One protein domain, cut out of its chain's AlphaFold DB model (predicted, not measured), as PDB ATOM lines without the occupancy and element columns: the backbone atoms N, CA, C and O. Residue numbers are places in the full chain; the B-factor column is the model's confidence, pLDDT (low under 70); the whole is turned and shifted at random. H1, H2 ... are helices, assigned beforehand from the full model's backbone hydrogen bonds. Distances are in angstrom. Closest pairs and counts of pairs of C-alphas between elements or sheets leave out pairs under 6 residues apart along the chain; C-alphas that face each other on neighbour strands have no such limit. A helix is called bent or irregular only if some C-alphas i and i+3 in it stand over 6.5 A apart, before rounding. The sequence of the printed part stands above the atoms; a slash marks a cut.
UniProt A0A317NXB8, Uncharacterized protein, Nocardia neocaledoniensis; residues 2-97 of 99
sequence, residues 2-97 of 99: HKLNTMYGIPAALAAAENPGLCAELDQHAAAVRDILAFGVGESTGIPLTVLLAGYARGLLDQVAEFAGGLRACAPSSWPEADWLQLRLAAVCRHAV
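This is residues 2 to 97 of the 99 residues of an uncharacterized protein of Nocardia neocaledoniensis (UniProt A0A317NXB8). Three helices stand round a fourth: H4, the last and shortest helix, is the core, with H1 and H2 crossing it and H3 folded back alongside it in a helical hairpin. H1 and H2 meet at their linked ends as a V, and a long loop, residues 67 to 83, leads from the far end of H3 to H4. The printed part has 96 residues with four named helices, in the order H1, H2, H3, H4, and no named strand, which is an all helix class. It is compact, with a radius of gyration of the C-alphas of 13.2 A, and spans 37 by 32 by 22 A.

Start with H1, residues 2 to 18, and H2, residues 20 to 39. They touch only at the corner by their link, at a steep tilt of 44 degrees, opposite ways; their closest C-alphas, those of Ala 16 and Cys 23, are 4.6 A apart. Next comes H3, residues 49 to 66, close but not clearly touching H2: the closest C-alphas, those of Leu 37 and Leu 52, are 7.0 A apart. H1 and H3 are apart. Last is the hub, H4, residues 84 to 96, which touches the three others. It is about perpendicular to H1 at 79 degrees, with the closest C-alphas, those of Gly 9 and Ala 90, 4.4 A apart. H2 touches it with residues 25 to 33 alone, only just about perpendicular at 71 degrees; the closest C-alphas, those of Ala 30 and Ala 91, are 4.7 A apart. H3 and H4 form a hairpin at a shallow tilt of 17 degrees, opposite ways, with the closest C-alphas, those of Leu 53 and Val 92, 6.3 A apart. The helix packing is mostly crossed, but only just. In H2, H3 and H4 every O i to N i+4 pair is within hydrogen-bond range; in H1, 10 of 13 are.

Find C-alpha 2 at (157.972, 117.490, 155.814); from there H1 runs 23.5 A to C-alpha 18. It is irregular, with C-alphas 7 and 10 7.1 A apart, and has a kink of 32 degrees near residue 9. H2 begins at C-alpha 20, (160.570, 142.821, 153.797), and runs 28.5 A to C-alpha 39. H3 runs 25.8 A from C-alpha 49 to C-alpha 66. H4 runs 18.6 A from C-alpha 84 to C-alpha 96 at (150.568, 123.485, 154.363).

The two C-alphas farthest apart, those of Glu 18 and Glu 43, are 38.4 A apart. The printed part has no cut. The link from H1 to H2 is tight, that from H2 to H3 is short, and that from H3 to H4 is long. The mean pLDDT of the printed part is 88.7; look for values under 70 at residues 42 to 44 and 68 to 73.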
ATOM      1  N   HIS A   2     156.893 117.271 154.835       88.19
ATOM      2  CA  HIS A   2     157.972 117.490 155.814       88.19
ATOM      3  C   HIS A   2     159.332 117.887 155.199       88.19
ATOM      4  O   HIS A   2     159.852 118.949 155.514       88.19
ATOM      5  N   LYS A   3     159.859 117.107 154.241       89.31
ATOM      6  CA  LYS A   3     161.142 117.413 153.575       89.31
ATOM      7  C   LYS A   3     161.150 118.775 152.856       89.31
ATOM      8  O   LYS A   3     162.149 119.481 152.920       89.31
ATOM      9  N   LEU A   4     160.052 119.143 152.187       90.69
ATOM     10  CA  LEU A   4     159.926 120.451 151.528       90.69
ATOM     11  C   LEU A   4     159.912 121.584 152.554       90.69
ATOM     12  O   LEU A   4     160.588 122.587 152.357       90.69
ATOM     13  N   ASN A   5     159.204 121.400 153.668       93.12
ATOM     14  CA  ASN A   5     159.152 122.402 154.723       93.12
ATOM     15  C   ASN A   5     160.533 122.630 155.354       93.12
ATOM     16  O   ASN A   5     160.931 123.769 155.551       93.12
ATOM     17  N   THR A   6     161.301 121.567 155.600       93.25
ATOM     18  CA  THR A   6     162.657 121.686 156.154       93.25
ATOM     19  C   THR A   6     163.639 122.344 155.180       93.25
ATOM     20  O   THR A   6     164.480 123.123 155.613       93.25
ATOM     21  N   MET A   7     163.552 122.049 153.877       91.44
ATOM     22  CA  MET A   7     164.491 122.597 152.882       91.44
ATOM     23  C   MET A   7     164.122 124.001 152.394       91.44
ATOM     24  O   MET A   7     165.016 124.786 152.097       91.44
ATOM     25  N   TYR A   8     162.826 124.308 152.293       94.06
ATOM     26  CA  TYR A   8     162.339 125.545 151.678       94.06
ATOM     27  C   TYR A   8     161.463 126.367 152.620       94.06
ATOM     28  O   TYR A   8     161.707 127.553 152.783       94.06
ATOM     29  N   GLY A   9     160.469 125.754 153.268       94.31
ATOM     30  CA  GLY A   9     159.490 126.479 154.087       94.31
ATOM     31  C   GLY A   9     160.099 127.228 155.277       94.31
ATOM     32  O   GLY A   9     160.001 128.450 155.351       94.31
ATOM     33  N   ILE A  10     160.748 126.504 156.192       95.62
ATOM     34  CA  ILE A  10     161.342 127.069 157.413       95.62
ATOM     35  C   ILE A  10     162.446 128.084 157.079       95.62
ATOM     36  O   ILE A  10     162.379 129.200 157.595       95.62
ATOM     37  N   PRO A  11     163.433 127.774 156.211       95.62
ATOM     38  CA  PRO A  11     164.509 128.720 155.932       95.62
ATOM     39  C   PRO A  11     164.018 130.002 155.240       95.62
ATOM     40  O   PRO A  11     164.477 131.087 155.593       95.62
ATOM     41  N   ALA A  12     163.045 129.902 154.323       95.75
ATOM     42  CA  ALA A  12     162.443 131.072 153.683       95.75
ATOM     43  C   ALA A  12     161.704 131.958 154.684       95.75
ATOM     44  O   ALA A  12     161.847 133.176 154.646       95.75
ATOM     45  N   ALA A  13     160.919 131.353 155.581       95.81
ATOM     46  CA  ALA A  13     160.145 132.086 156.575       95.81
ATOM     47  C   ALA A  13     161.049 132.864 157.543       95.81
ATOM     48  O   ALA A  13     160.767 134.023 157.839       95.81
ATOM     49  N   LEU A  14     162.154 132.253 157.986       96.50
ATOM     50  CA  LEU A  14     163.149 132.923 158.827       96.50
ATOM     51  C   LEU A  14     163.802 134.102 158.095       96.50
ATOM     52  O   LEU A  14     163.845 135.201 158.634       96.50
ATOM     53  N   ALA A  15     164.241 133.906 156.848       96.44
ATOM     54  CA  ALA A  15     164.852 134.980 156.066       96.44
ATOM     55  C   ALA A  15     163.865 136.121 155.748       96.44
ATOM     56  O   ALA A  15     164.239 137.292 155.752       96.44
ATOM     57  N   ALA A  16     162.596 135.799 155.491       97.00
ATOM     58  CA  ALA A  16     161.554 136.782 155.207       97.00
ATOM     59  C   ALA A  16     161.188 137.639 156.425       97.00
ATOM     60  O   ALA A  16     160.814 138.798 156.259       97.00
ATOM     61  N   ALA A  17     161.336 137.102 157.641       96.88
ATOM     62  CA  ALA A  17     161.148 137.871 158.869       96.88
ATOM     63  C   ALA A  17     162.163 139.024 159.002       96.88
ATOM     64  O   ALA A  17     161.865 140.034 159.635       96.88
ATOM     65  N   GLU A  18     163.337 138.894 158.377       97.19
ATOM     66  CA  GLU A  18     164.416 139.889 158.405       97.19
ATOM     67  C   GLU A  18     164.490 140.737 157.122       97.19
ATOM     68  O   GLU A  18     165.161 141.769 157.095       97.19
ATOM     69  N   ASN A  19     163.795 140.334 156.053       97.31
ATOM     70  CA  ASN A  19     163.843 140.989 154.748       97.31
ATOM     71  C   ASN A  19     162.427 141.236 154.187       97.31
ATOM     72  O   ASN A  19     161.829 140.332 153.593       97.31
ATOM     73  N   PRO A  20     161.899 142.472 154.300       96.94
ATOM     74  CA  PRO A  20     160.570 142.821 153.797       96.94
ATOM     75  C   PRO A  20     160.383 142.602 152.290       96.94
ATOM     76  O   PRO A  20     159.284 142.261 151.861       96.94
ATOM     77  N   GLY A  21     161.442 142.767 151.489       97.25
ATOM     78  CA  GLY A  21     161.388 142.515 150.047       97.25
ATOM     79  C   GLY A  21     161.153 141.037 149.744       97.25
ATOM     80  O   GLY A  21     160.250 140.694 148.988       97.25
ATOM     81  N   LEU A  22     161.888 140.150 150.421       97.19
ATOM     82  CA  LEU A  22     161.672 138.705 150.319       97.19
ATOM     83  C   LEU A  22     160.283 138.293 150.833       97.19
ATOM     84  O   LEU A  22     159.655 137.402 150.263       97.19
ATOM     85  N   CYS A  23     159.791 138.936 151.895       97.69
ATOM     86  CA  CYS A  23     158.435 138.704 152.391       97.69
ATOM     87  C   CYS A  23     157.384 139.003 151.308       97.69
ATOM     88  O   CYS A  23     156.523 138.163 151.044       97.69
ATOM     89  N   ALA A  24     157.514 140.143 150.620       97.94
ATOM     90  CA  ALA A  24     156.617 140.531 149.534       97.94
ATOM     91  C   ALA A  24     156.651 139.537 148.357       97.94
ATOM     92  O   ALA A  24     155.597 139.121 147.876       97.94
ATOM     93  N   GLU A  25     157.841 139.093 147.942       98.06
ATOM     94  CA  GLU A  25     157.997 138.066 146.901       98.06
ATOM     95  C   GLU A  25     157.320 136.745 147.311       98.06
ATOM     96  O   GLU A  25     156.539 136.162 146.553       98.06
ATOM     97  N   LEU A  26     157.533 136.278 148.547       97.38
ATOM     98  CA  LEU A  26     156.879 135.065 149.043       97.38
ATOM     99  C   LEU A  26     155.354 135.205 149.117       97.38
ATOM    100  O   LEU A  26     154.649 134.225 148.862       97.38
ATOM    101  N   ASP A  27     154.835 136.380 149.475       97.56
ATOM    102  CA  ASP A  27     153.397 136.658 149.499       97.56
ATOM    103  C   ASP A  27     152.806 136.626 148.082       97.56
ATOM    104  O   ASP A  27     151.775 135.984 147.857       97.56
ATOM    105  N   GLN A  28     153.493 137.213 147.098       98.00
ATOM    106  CA  GLN A  28     153.097 137.142 145.691       98.00
ATOM    107  C   GLN A  28     153.083 135.694 145.181       98.00
ATOM    108  O   GLN A  28     152.124 135.251 144.537       98.00
ATOM    109  N   HIS A  29     154.121 134.916 145.495       98.06
ATOM    110  CA  HIS A  29     154.180 133.505 145.127       98.06
ATOM    111  C   HIS A  29     153.077 132.687 145.810       98.06
ATOM    112  O   HIS A  29     152.473 131.825 145.162       98.06
ATOM    113  N   ALA A  30     152.773 132.966 147.080       97.12
ATOM    114  CA  ALA A  30     151.691 132.321 147.818       97.12
ATOM    115  C   ALA A  30     150.313 132.638 147.227       97.12
ATOM    116  O   ALA A  30     149.514 131.711 147.058       97.12
ATOM    117  N   ALA A  31     150.056 133.894 146.852       96.88
ATOM    118  CA  ALA A  31     148.826 134.293 146.172       96.88
ATOM    119  C   ALA A  31     148.653 133.534 144.852       96.88
ATOM    120  O   ALA A  31     147.623 132.905 144.629       96.88
ATOM    121  N   ALA A  32     149.698 133.479 144.028       96.56
ATOM    122  CA  ALA A  32     149.621 132.761 142.764       96.56
ATOM    123  C   ALA A  32     149.475 131.232 142.935       96.56
ATOM    124  O   ALA A  32     148.787 130.615 142.128       96.56
ATOM    125  N   VAL A  33     150.026 130.601 143.988       96.31
ATOM    126  CA  VAL A  33     149.721 129.180 144.293       96.31
ATOM    127  C   VAL A  33     148.240 129.003 144.609       96.31
ATOM    128  O   VAL A  33     147.597 128.123 144.045       96.31
ATOM    129  N   ARG A  34     147.689 129.846 145.488       94.12
ATOM    130  CA  ARG A  34     146.269 129.796 145.860       94.12
ATOM    131  C   ARG A  34     145.379 129.935 144.627       94.12
ATOM    132  O   ARG A  34     144.458 129.143 144.458       94.12
ATOM    133  N   ASP A  35     145.676 130.898 143.763       93.88
ATOM    134  CA  ASP A  35     144.868 131.181 142.578       93.88
ATOM    135  C   ASP A  35     144.955 130.033 141.553       93.88
ATOM    136  O   ASP A  35     143.934 129.611 141.010       93.88
ATOM    137  N   ILE A  36     146.138 129.435 141.354       92.94
ATOM    138  CA  ILE A  36     146.295 128.234 140.512       92.94
ATOM    139  C   ILE A  36     145.482 127.059 141.067       92.94
ATOM    140  O   ILE A  36     144.821 126.362 140.302       92.94
ATOM    141  N   LEU A  37     145.508 126.824 142.380       91.31
ATOM    142  CA  LEU A  37     144.750 125.720 142.975       91.31
ATOM    143  C   LEU A  37     143.235 125.962 142.936       91.31
ATOM    144  O   LEU A  37     142.470 125.010 142.787       91.31
ATOM    145  N   ALA A  38     142.805 127.221 143.048       87.44
ATOM    146  CA  ALA A  38     141.398 127.600 143.010       87.44
ATOM    147  C   ALA A  38     140.801 127.551 141.595       87.44
ATOM    148  O   ALA A  38     139.652 127.142 141.441       87.44
ATOM    149  N   PHE A  39     141.560 127.954 140.569       83.56
ATOM    150  CA  PHE A  39     141.025 128.163 139.214       83.56
ATOM    151  C   PHE A  39     141.677 127.299 138.128       83.56
ATOM    152  O   PHE A  39     141.096 127.116 137.062       83.56
ATOM    153  N   GLY A  40     142.881 126.778 138.363       73.69
ATOM    154  CA  GLY A  40     143.672 126.047 137.367       73.69
ATOM    155  C   GLY A  40     143.449 124.534 137.351       73.69
ATOM    156  O   GLY A  40     143.936 123.862 136.446       73.69
ATOM    157  N   VAL A  41     142.723 123.982 138.327       70.94
ATOM    158  CA  VAL A  41     142.463 122.541 138.442       70.94
ATOM    159  C   VAL A  41     140.959 122.308 138.300       70.94
ATOM    160  O   VAL A  41     140.208 122.514 139.249       70.94
ATOM    161  N   GLY A  42     140.520 121.878 137.111       64.56
ATOM    162  CA  GLY A  42     139.098 121.703 136.763       64.56
ATOM    163  C   GLY A  42     138.317 120.705 137.634       64.56
ATOM    164  O   GLY A  42     137.093 120.695 137.591       64.56
ATOM    165  N   GLU A  43     139.014 119.916 138.458       67.88
ATOM    166  CA  GLU A  43     138.451 118.933 139.395       67.88
ATOM    167  C   GLU A  43     138.910 119.154 140.856       67.88
ATOM    168  O   GLU A  43     138.966 118.214 141.642       67.88
ATOM    169  N   SER A  44     139.274 120.378 141.265       69.69
ATOM    170  CA  SER A  44     139.743 120.621 142.648       69.69
ATOM    171  C   SER A  44     138.647 120.508 143.714       69.69
ATOM    172  O   SER A  44     138.951 120.320 144.896       69.69
ATOM    173  N   THR A  45     137.374 120.598 143.320       77.12
ATOM    174  CA  THR A  45     136.223 120.559 144.231       77.12
ATOM    175  C   THR A  45     136.161 119.230 144.987       77.12
ATOM    176  O   THR A  45     135.935 118.175 144.403       77.12
ATOM    177  N   GLY A  46     136.324 119.285 146.312       82.19
ATOM    178  CA  GLY A  46     136.270 118.111 147.191       82.19
ATOM    179  C   GLY A  46     137.614 117.409 147.417       82.19
ATOM    180  O   GLY A  46     137.684 116.507 148.253       82.19
ATOM    181  N   ILE A  47     138.692 117.837 146.750       88.00
ATOM    182  CA  ILE A  47     140.039 117.318 147.012       88.00
ATOM    183  C   ILE A  47     140.645 118.054 148.220       88.00
ATOM    184  O   ILE A  47     140.646 119.287 148.248       88.00
ATOM    185  N   PRO A  48     141.206 117.344 149.221       90.12
ATOM    186  CA  PRO A  48     141.884 117.991 150.339       90.12
ATOM    187  C   PRO A  48     143.027 118.902 149.870       90.12
ATOM    188  O   PRO A  48     143.866 118.491 149.066       90.12
ATOM    189  N   LEU A  49     143.120 120.110 150.434       89.19
ATOM    190  CA  LEU A  49     144.147 121.099 150.072       89.19
ATOM    191  C   LEU A  49     145.572 120.529 150.151       89.19
ATOM    192  O   LEU A  49     146.410 120.815 149.302       89.19
ATOM    193  N   THR A  50     145.849 119.670 151.132       90.62
ATOM    194  CA  THR A  50     147.156 119.017 151.290       90.62
ATOM    195  C   THR A  50     147.517 118.107 150.112       90.62
ATOM    196  O   THR A  50     148.690 118.032 149.743       90.62
ATOM    197  N   VAL A  51     146.527 117.449 149.498       91.50
ATOM    198  CA  VAL A  51     146.698 116.616 148.299       91.50
ATOM    199  C   VAL A  51     146.950 117.500 147.081       91.50
ATOM    200  O   VAL A  51     147.889 117.236 146.333       91.50
ATOM    201  N   LEU A  52     146.191 118.590 146.928       93.06
ATOM    202  CA  LEU A  52     146.395 119.567 145.852       93.06
ATOM    203  C   LEU A  52     147.792 120.203 145.916       93.06
ATOM    204  O   LEU A  52     148.509 120.229 144.917       93.06
ATOM    205  N   LEU A  53     148.228 120.634 147.102       94.31
ATOM    206  CA  LEU A  53     149.571 121.172 147.335       94.31
ATOM    207  C   LEU A  53     150.667 120.138 147.034       94.31
ATOM    208  O   LEU A  53     151.716 120.490 146.492       94.31
ATOM    209  N   ALA A  54     150.438 118.861 147.358       92.81
ATOM    210  CA  ALA A  54     151.373 117.780 147.048       92.81
ATOM    211  C   ALA A  54     151.481 117.497 145.553       92.81
ATOM    212  O   ALA A  54     152.601 117.359 145.058       92.81
ATOM    213  N   GLY A  55     150.352 117.460 144.844       92.88
ATOM    214  CA  GLY A  55     150.326 117.328 143.390       92.88
ATOM    215  C   GLY A  55     151.020 118.503 142.708       92.88
ATOM    216  O   GLY A  55     151.887 118.301 141.863       92.88
ATOM    217  N   TYR A  56     150.725 119.727 143.146       94.31
ATOM    218  CA  TYR A  56     151.337 120.933 142.596       94.31
ATOM    219  C   TYR A  56     152.856 120.973 142.810       94.31
ATOM    220  O   TYR A  56     153.611 121.154 141.857       94.31
ATOM    221  N   ALA A  57     153.335 120.727 144.035       93.69
ATOM    222  CA  ALA A  57     154.772 120.684 144.309       93.69
ATOM    223  C   ALA A  57     155.489 119.569 143.540       93.69
ATOM    224  O   ALA A  57     156.621 119.761 143.103       93.69
ATOM    225  N   ARG A  58     154.842 118.408 143.370       92.12
ATOM    226  CA  ARG A  58     155.371 117.321 142.543       92.12
ATOM    227  C   ARG A  58     155.512 117.768 141.088       92.12
ATOM    228  O   ARG A  58     156.606 117.651 140.557       92.12
ATOM    229  N   GLY A  59     154.465 118.352 140.504       92.12
ATOM    230  CA  GLY A  59     154.487 118.840 139.123       92.12
ATOM    231  C   GLY A  59     155.589 119.871 138.864       92.12
ATOM    232  O   GLY A  59     156.275 119.783 137.853       92.12
ATOM    233  N   LEU A  60     155.831 120.789 139.809       92.06
ATOM    234  CA  LEU A  60     156.952 121.736 139.720       92.06
ATOM    235  C   LEU A  60     158.317 121.035 139.682       92.06
ATOM    236  O   LEU A  60     159.181 121.401 138.889       92.06
ATOM    237  N   LEU A  61     158.523 120.052 140.560       90.06
ATOM    238  CA  LEU A  61     159.786 119.316 140.643       90.06
ATOM    239  C   LEU A  61     160.016 118.451 139.402       90.06
ATOM    240  O   LEU A  61     161.142 118.394 138.915       90.06
ATOM    241  N   ASP A  62     158.964 117.812 138.898       89.38
ATOM    242  CA  ASP A  62     159.027 116.961 137.713       89.38
ATOM    243  C   ASP A  62     159.320 117.811 136.462       89.38
ATOM    244  O   ASP A  62     160.266 117.514 135.734       89.38
ATOM    245  N   GLN A  63     158.631 118.948 136.287       86.38
ATOM    246  CA  GLN A  63     158.890 119.897 135.192       86.38
ATOM    247  C   GLN A  63     160.350 120.377 135.170       86.38
ATOM    248  O   GLN A  63     160.956 120.540 134.113       86.38
ATOM    249  N   VAL A  64     160.923 120.620 136.348       83.75
ATOM    250  CA  VAL A  64     162.306 121.084 136.492       83.75
ATOM    251  C   VAL A  64     163.309 119.956 136.259       83.75
ATOM    252  O   VAL A  64     164.356 120.191 135.663       83.75
ATOM    253  N   ALA A  65     162.991 118.729 136.680       80.56
ATOM    254  CA  ALA A  65     163.817 117.555 136.408       80.56
ATOM    255  C   ALA A  65     163.905 117.239 134.905       80.56
ATOM    256  O   ALA A  65     164.945 116.780 134.437       80.56
ATOM    257  N   GLU A  66     162.840 117.517 134.150       79.19
ATOM    258  CA  GLU A  66     162.810 117.383 132.689       79.19
ATOM    259  C   GLU A  66     163.578 118.504 131.968       79.19
ATOM    260  O   GLU A  66     164.010 118.337 130.824       79.19
ATOM    261  N   PHE A  67     163.798 119.646 132.624       72.88
ATOM    262  CA  PHE A  67     164.482 120.782 132.021       72.88
ATOM    263  C   PHE A  67     166.009 120.615 132.093       72.88
ATOM    264  O   PHE A  67     166.645 120.833 133.123       72.88
ATOM    265  N   ALA A  68     166.641 120.311 130.954       56.41
ATOM    266  CA  ALA A  68     168.100 120.159 130.828       56.41
ATOM    267  C   ALA A  68     168.916 121.442 131.137       56.41
ATOM    268  O   ALA A  68     170.145 121.403 131.163       56.41
ATOM    269  N   GLY A  69     168.247 122.577 131.380       60.12
ATOM    270  CA  GLY A  69     168.838 123.899 131.626       60.12
ATOM    271  C   GLY A  69     169.407 124.137 133.031       60.12
ATOM    272  O   GLY A  69     169.833 125.248 133.322       60.12
ATOM    273  N   GLY A  70     169.440 123.126 133.906       54.16
ATOM    274  CA  GLY A  70     170.255 123.172 135.128       54.16
ATOM    275  C   GLY A  70     169.609 123.796 136.367       54.16
ATOM    276  O   GLY A  70     170.293 123.915 137.386       54.16
ATOM    277  N   LEU A  71     168.314 124.125 136.345       57.75
ATOM    278  CA  LEU A  71     167.583 124.404 137.582       57.75
ATOM    279  C   LEU A  71     167.560 123.108 138.406       57.75
ATOM    280  O   LEU A  71     166.890 122.138 138.070       57.75
ATOM    281  N   ARG A  72     168.367 123.048 139.463       61.91
ATOM    282  CA  ARG A  72     168.321 121.943 140.420       61.91
ATOM    283  C   ARG A  72     167.344 122.334 141.510       61.91
ATOM    284  O   ARG A  72     167.401 123.451 142.015       61.91
ATOM    285  N   ALA A  73     166.490 121.401 141.920       66.19
ATOM    286  CA  ALA A  73     165.702 121.531 143.140       66.19
ATOM    287  C   ALA A  73     166.627 121.450 144.372       66.19
ATOM    288  O   ALA A  73     166.599 120.492 145.143       66.19
ATOM    289  N   CYS A  74     167.493 122.447 144.533       78.62
ATOM    290  CA  CYS A  74     168.327 122.671 145.701       78.62
ATOM    291  C   CYS A  74     167.861 123.942 146.412       78.62
ATOM    292  O   CYS A  74     167.286 124.844 145.796       78.62
ATOM    293  N   ALA A  75     168.077 123.991 147.724       78.25
ATOM    294  CA  ALA A  75     167.896 125.225 148.475       78.25
ATOM    295  C   ALA A  75     168.872 126.295 147.943       78.25
ATOM    296  O   ALA A  75     169.985 125.936 147.535       78.25
ATOM    297  N   PRO A  76     168.470 127.576 147.907       88.12
ATOM    298  CA  PRO A  76     169.366 128.647 147.489       88.12
ATOM    299  C   PRO A  76     170.512 128.833 148.492       88.12
ATOM    300  O   PRO A  76     170.365 128.532 149.678       88.12
ATOM    301  N   SER A  77     171.645 129.367 148.028       86.56
ATOM    302  CA  SER A  77     172.747 129.802 148.903       86.56
ATOM    303  C   SER A  77     172.351 130.997 149.768       86.56
ATOM    304  O   SER A  77     172.810 131.111 150.902       86.56
ATOM    305  N   SER A  78     171.486 131.869 149.243       91.31
ATOM    306  CA  SER A  78     170.881 132.978 149.970       91.31
ATOM    307  C   SER A  78     169.418 133.146 149.544       91.31
ATOM    308  O   SER A  78     169.082 133.078 148.365       91.31
ATOM    309  N   TRP A  79     168.519 133.339 150.507       94.12
ATOM    310  CA  TRP A  79     167.093 133.510 150.213       94.12
ATOM    311  C   TRP A  79     166.727 134.802 149.473       94.12
ATOM    312  O   TRP A  79     165.812 134.747 148.656       94.12
ATOM    313  N   PRO A  80     167.409 135.942 149.686       91.94
ATOM    314  CA  PRO A  80     167.184 137.134 148.869       91.94
ATOM    315  C   PRO A  80     167.489 136.937 147.374       91.94
ATOM    316  O   PRO A  80     166.971 137.685 146.555       91.94
ATOM    317  N   GLU A  81     168.307 135.943 147.019       91.12
ATOM    318  CA  GLU A  81     168.649 135.586 145.633       91.12
ATOM    319  C   GLU A  81     167.893 134.334 145.153       91.12
ATOM    320  O   GLU A  81     168.263 133.727 144.148       91.12
ATOM    321  N   ALA A  82     166.862 133.904 145.889       93.12
ATOM    322  CA  ALA A  82     166.096 132.718 145.543       93.12
ATOM    323  C   ALA A  82     165.401 132.877 144.180       93.12
ATOM    324  O   ALA A  82     164.750 133.878 143.894       93.12
ATOM    325  N   ASP A  83     165.504 131.836 143.361       91.31
ATOM    326  CA  ASP A  83     164.791 131.702 142.096       91.31
ATOM    327  C   ASP A  83     163.286 131.467 142.340       91.31
ATOM    328  O   ASP A  83     162.852 130.965 143.389       91.31
ATOM    329  N   TRP A  84     162.481 131.794 141.327       92.62
ATOM    330  CA  TRP A  84     161.038 131.582 141.291       92.62
ATOM    331  C   TRP A  84     160.588 130.197 141.799       92.62
ATOM    332  O   TRP A  84     159.568 130.117 142.486       92.62
ATOM    333  N   LEU A  85     161.304 129.107 141.496       93.38
ATOM    334  CA  LEU A  85     160.985 127.744 141.922       93.38
ATOM    335  C   LEU A  85     161.143 127.590 143.433       93.38
ATOM    336  O   LEU A  85     160.282 127.006 144.090       93.38
ATOM    337  N   GLN A  86     162.231 128.111 143.997       94.06
ATOM    338  CA  GLN A  86     162.515 128.023 145.430       94.06
ATOM    339  C   GLN A  86     161.481 128.830 146.221       94.06
ATOM    340  O   GLN A  86     160.920 128.321 147.196       94.06
ATOM    341  N   LEU A  87     161.148 130.032 145.737       96.06
ATOM    342  CA  LEU A  87     160.066 130.857 146.279       96.06
ATOM    343  C   LEU A  87     158.708 130.153 146.157       96.06
ATOM    344  O   LEU A  87     157.922 130.146 147.105       96.06
ATOM    345  N   ARG A  88     158.435 129.481 145.029       96.50
ATOM    346  CA  ARG A  88     157.188 128.729 144.826       96.50
ATOM    347  C   ARG A  88     157.071 127.525 145.764       96.50
ATOM    348  O   ARG A  88     155.999 127.305 146.324       96.50
ATOM    349  N   LEU A  89     158.147 126.769 145.983       95.56
ATOM    350  CA  LEU A  89     158.164 125.635 146.917       95.56
ATOM    351  C   LEU A  89     158.034 126.090 148.380       95.56
ATOM    352  O   LEU A  89     157.329 125.444 149.160       95.56
ATOM    353  N   ALA A  90     158.649 127.216 148.751       96.06
ATOM    354  CA  ALA A  90     158.451 127.839 150.060       96.06
ATOM    355  C   ALA A  90     156.996 128.306 150.256       96.06
ATOM    356  O   ALA A  90     156.387 128.036 151.294       96.06
ATOM    357  N   ALA A  91     156.399 128.921 149.232       96.69
ATOM    358  CA  ALA A  91     155.003 129.349 149.238       96.69
ATOM    359  C   ALA A  91     154.010 128.180 149.390       96.69
ATOM    360  O   ALA A  91     153.034 128.300 150.127       96.69
ATOM    361  N   VAL A  92     154.278 127.021 148.773       96.50
ATOM    362  CA  VAL A  92     153.495 125.790 149.015       96.50
ATOM    363  C   VAL A  92     153.529 125.396 150.494       96.50
ATOM    364  O   VAL A  92     152.503 125.010 151.051       96.50
ATOM    365  N   CYS A  93     154.693 125.499 151.142       95.44
ATOM    366  CA  CYS A  93     154.834 125.147 152.554       95.44
ATOM    367  C   CYS A  93     154.039 126.093 153.467       95.44
ATOM    368  O   CYS A  93     153.434 125.611 154.421       95.44
ATOM    369  N   ARG A  94     153.958 127.396 153.148       93.44
ATOM    370  CA  ARG A  94     153.137 128.367 153.906       93.44
ATOM    371  C   ARG A  94     151.653 127.988 153.938       93.44
ATOM    372  O   ARG A  94     151.023 128.162 154.969       93.44
ATOM    373  N   HIS A  95     151.119 127.410 152.861       92.94
ATOM    374  CA  HIS A  95     149.732 126.916 152.817       92.94
ATOM    375  C   HIS A  95     149.530 125.561 153.512       92.94
ATOM    376  O   HIS A  95     148.400 125.167 153.784       92.94
ATOM    377  N   ALA A  96     150.612 124.817 153.760       86.06
ATOM    378  CA  ALA A  96     150.568 123.485 154.363       86.06
ATOM    379  C   ALA A  96     150.727 123.502 155.894       86.06
ATOM    380  O   ALA A  96     150.438 122.493 156.541       86.06
ATOM    381  N   VAL A  97     151.214 124.608 156.463       72.31
ATOM    382  CA  VAL A  97     151.300 124.811 157.914       72.31
ATOM    383  C   VAL A  97     149.952 125.369 158.390       72.31
ATOM    384  O   VAL A  97     149.498 126.368 157.835       72.31
TER     385      VAL A  97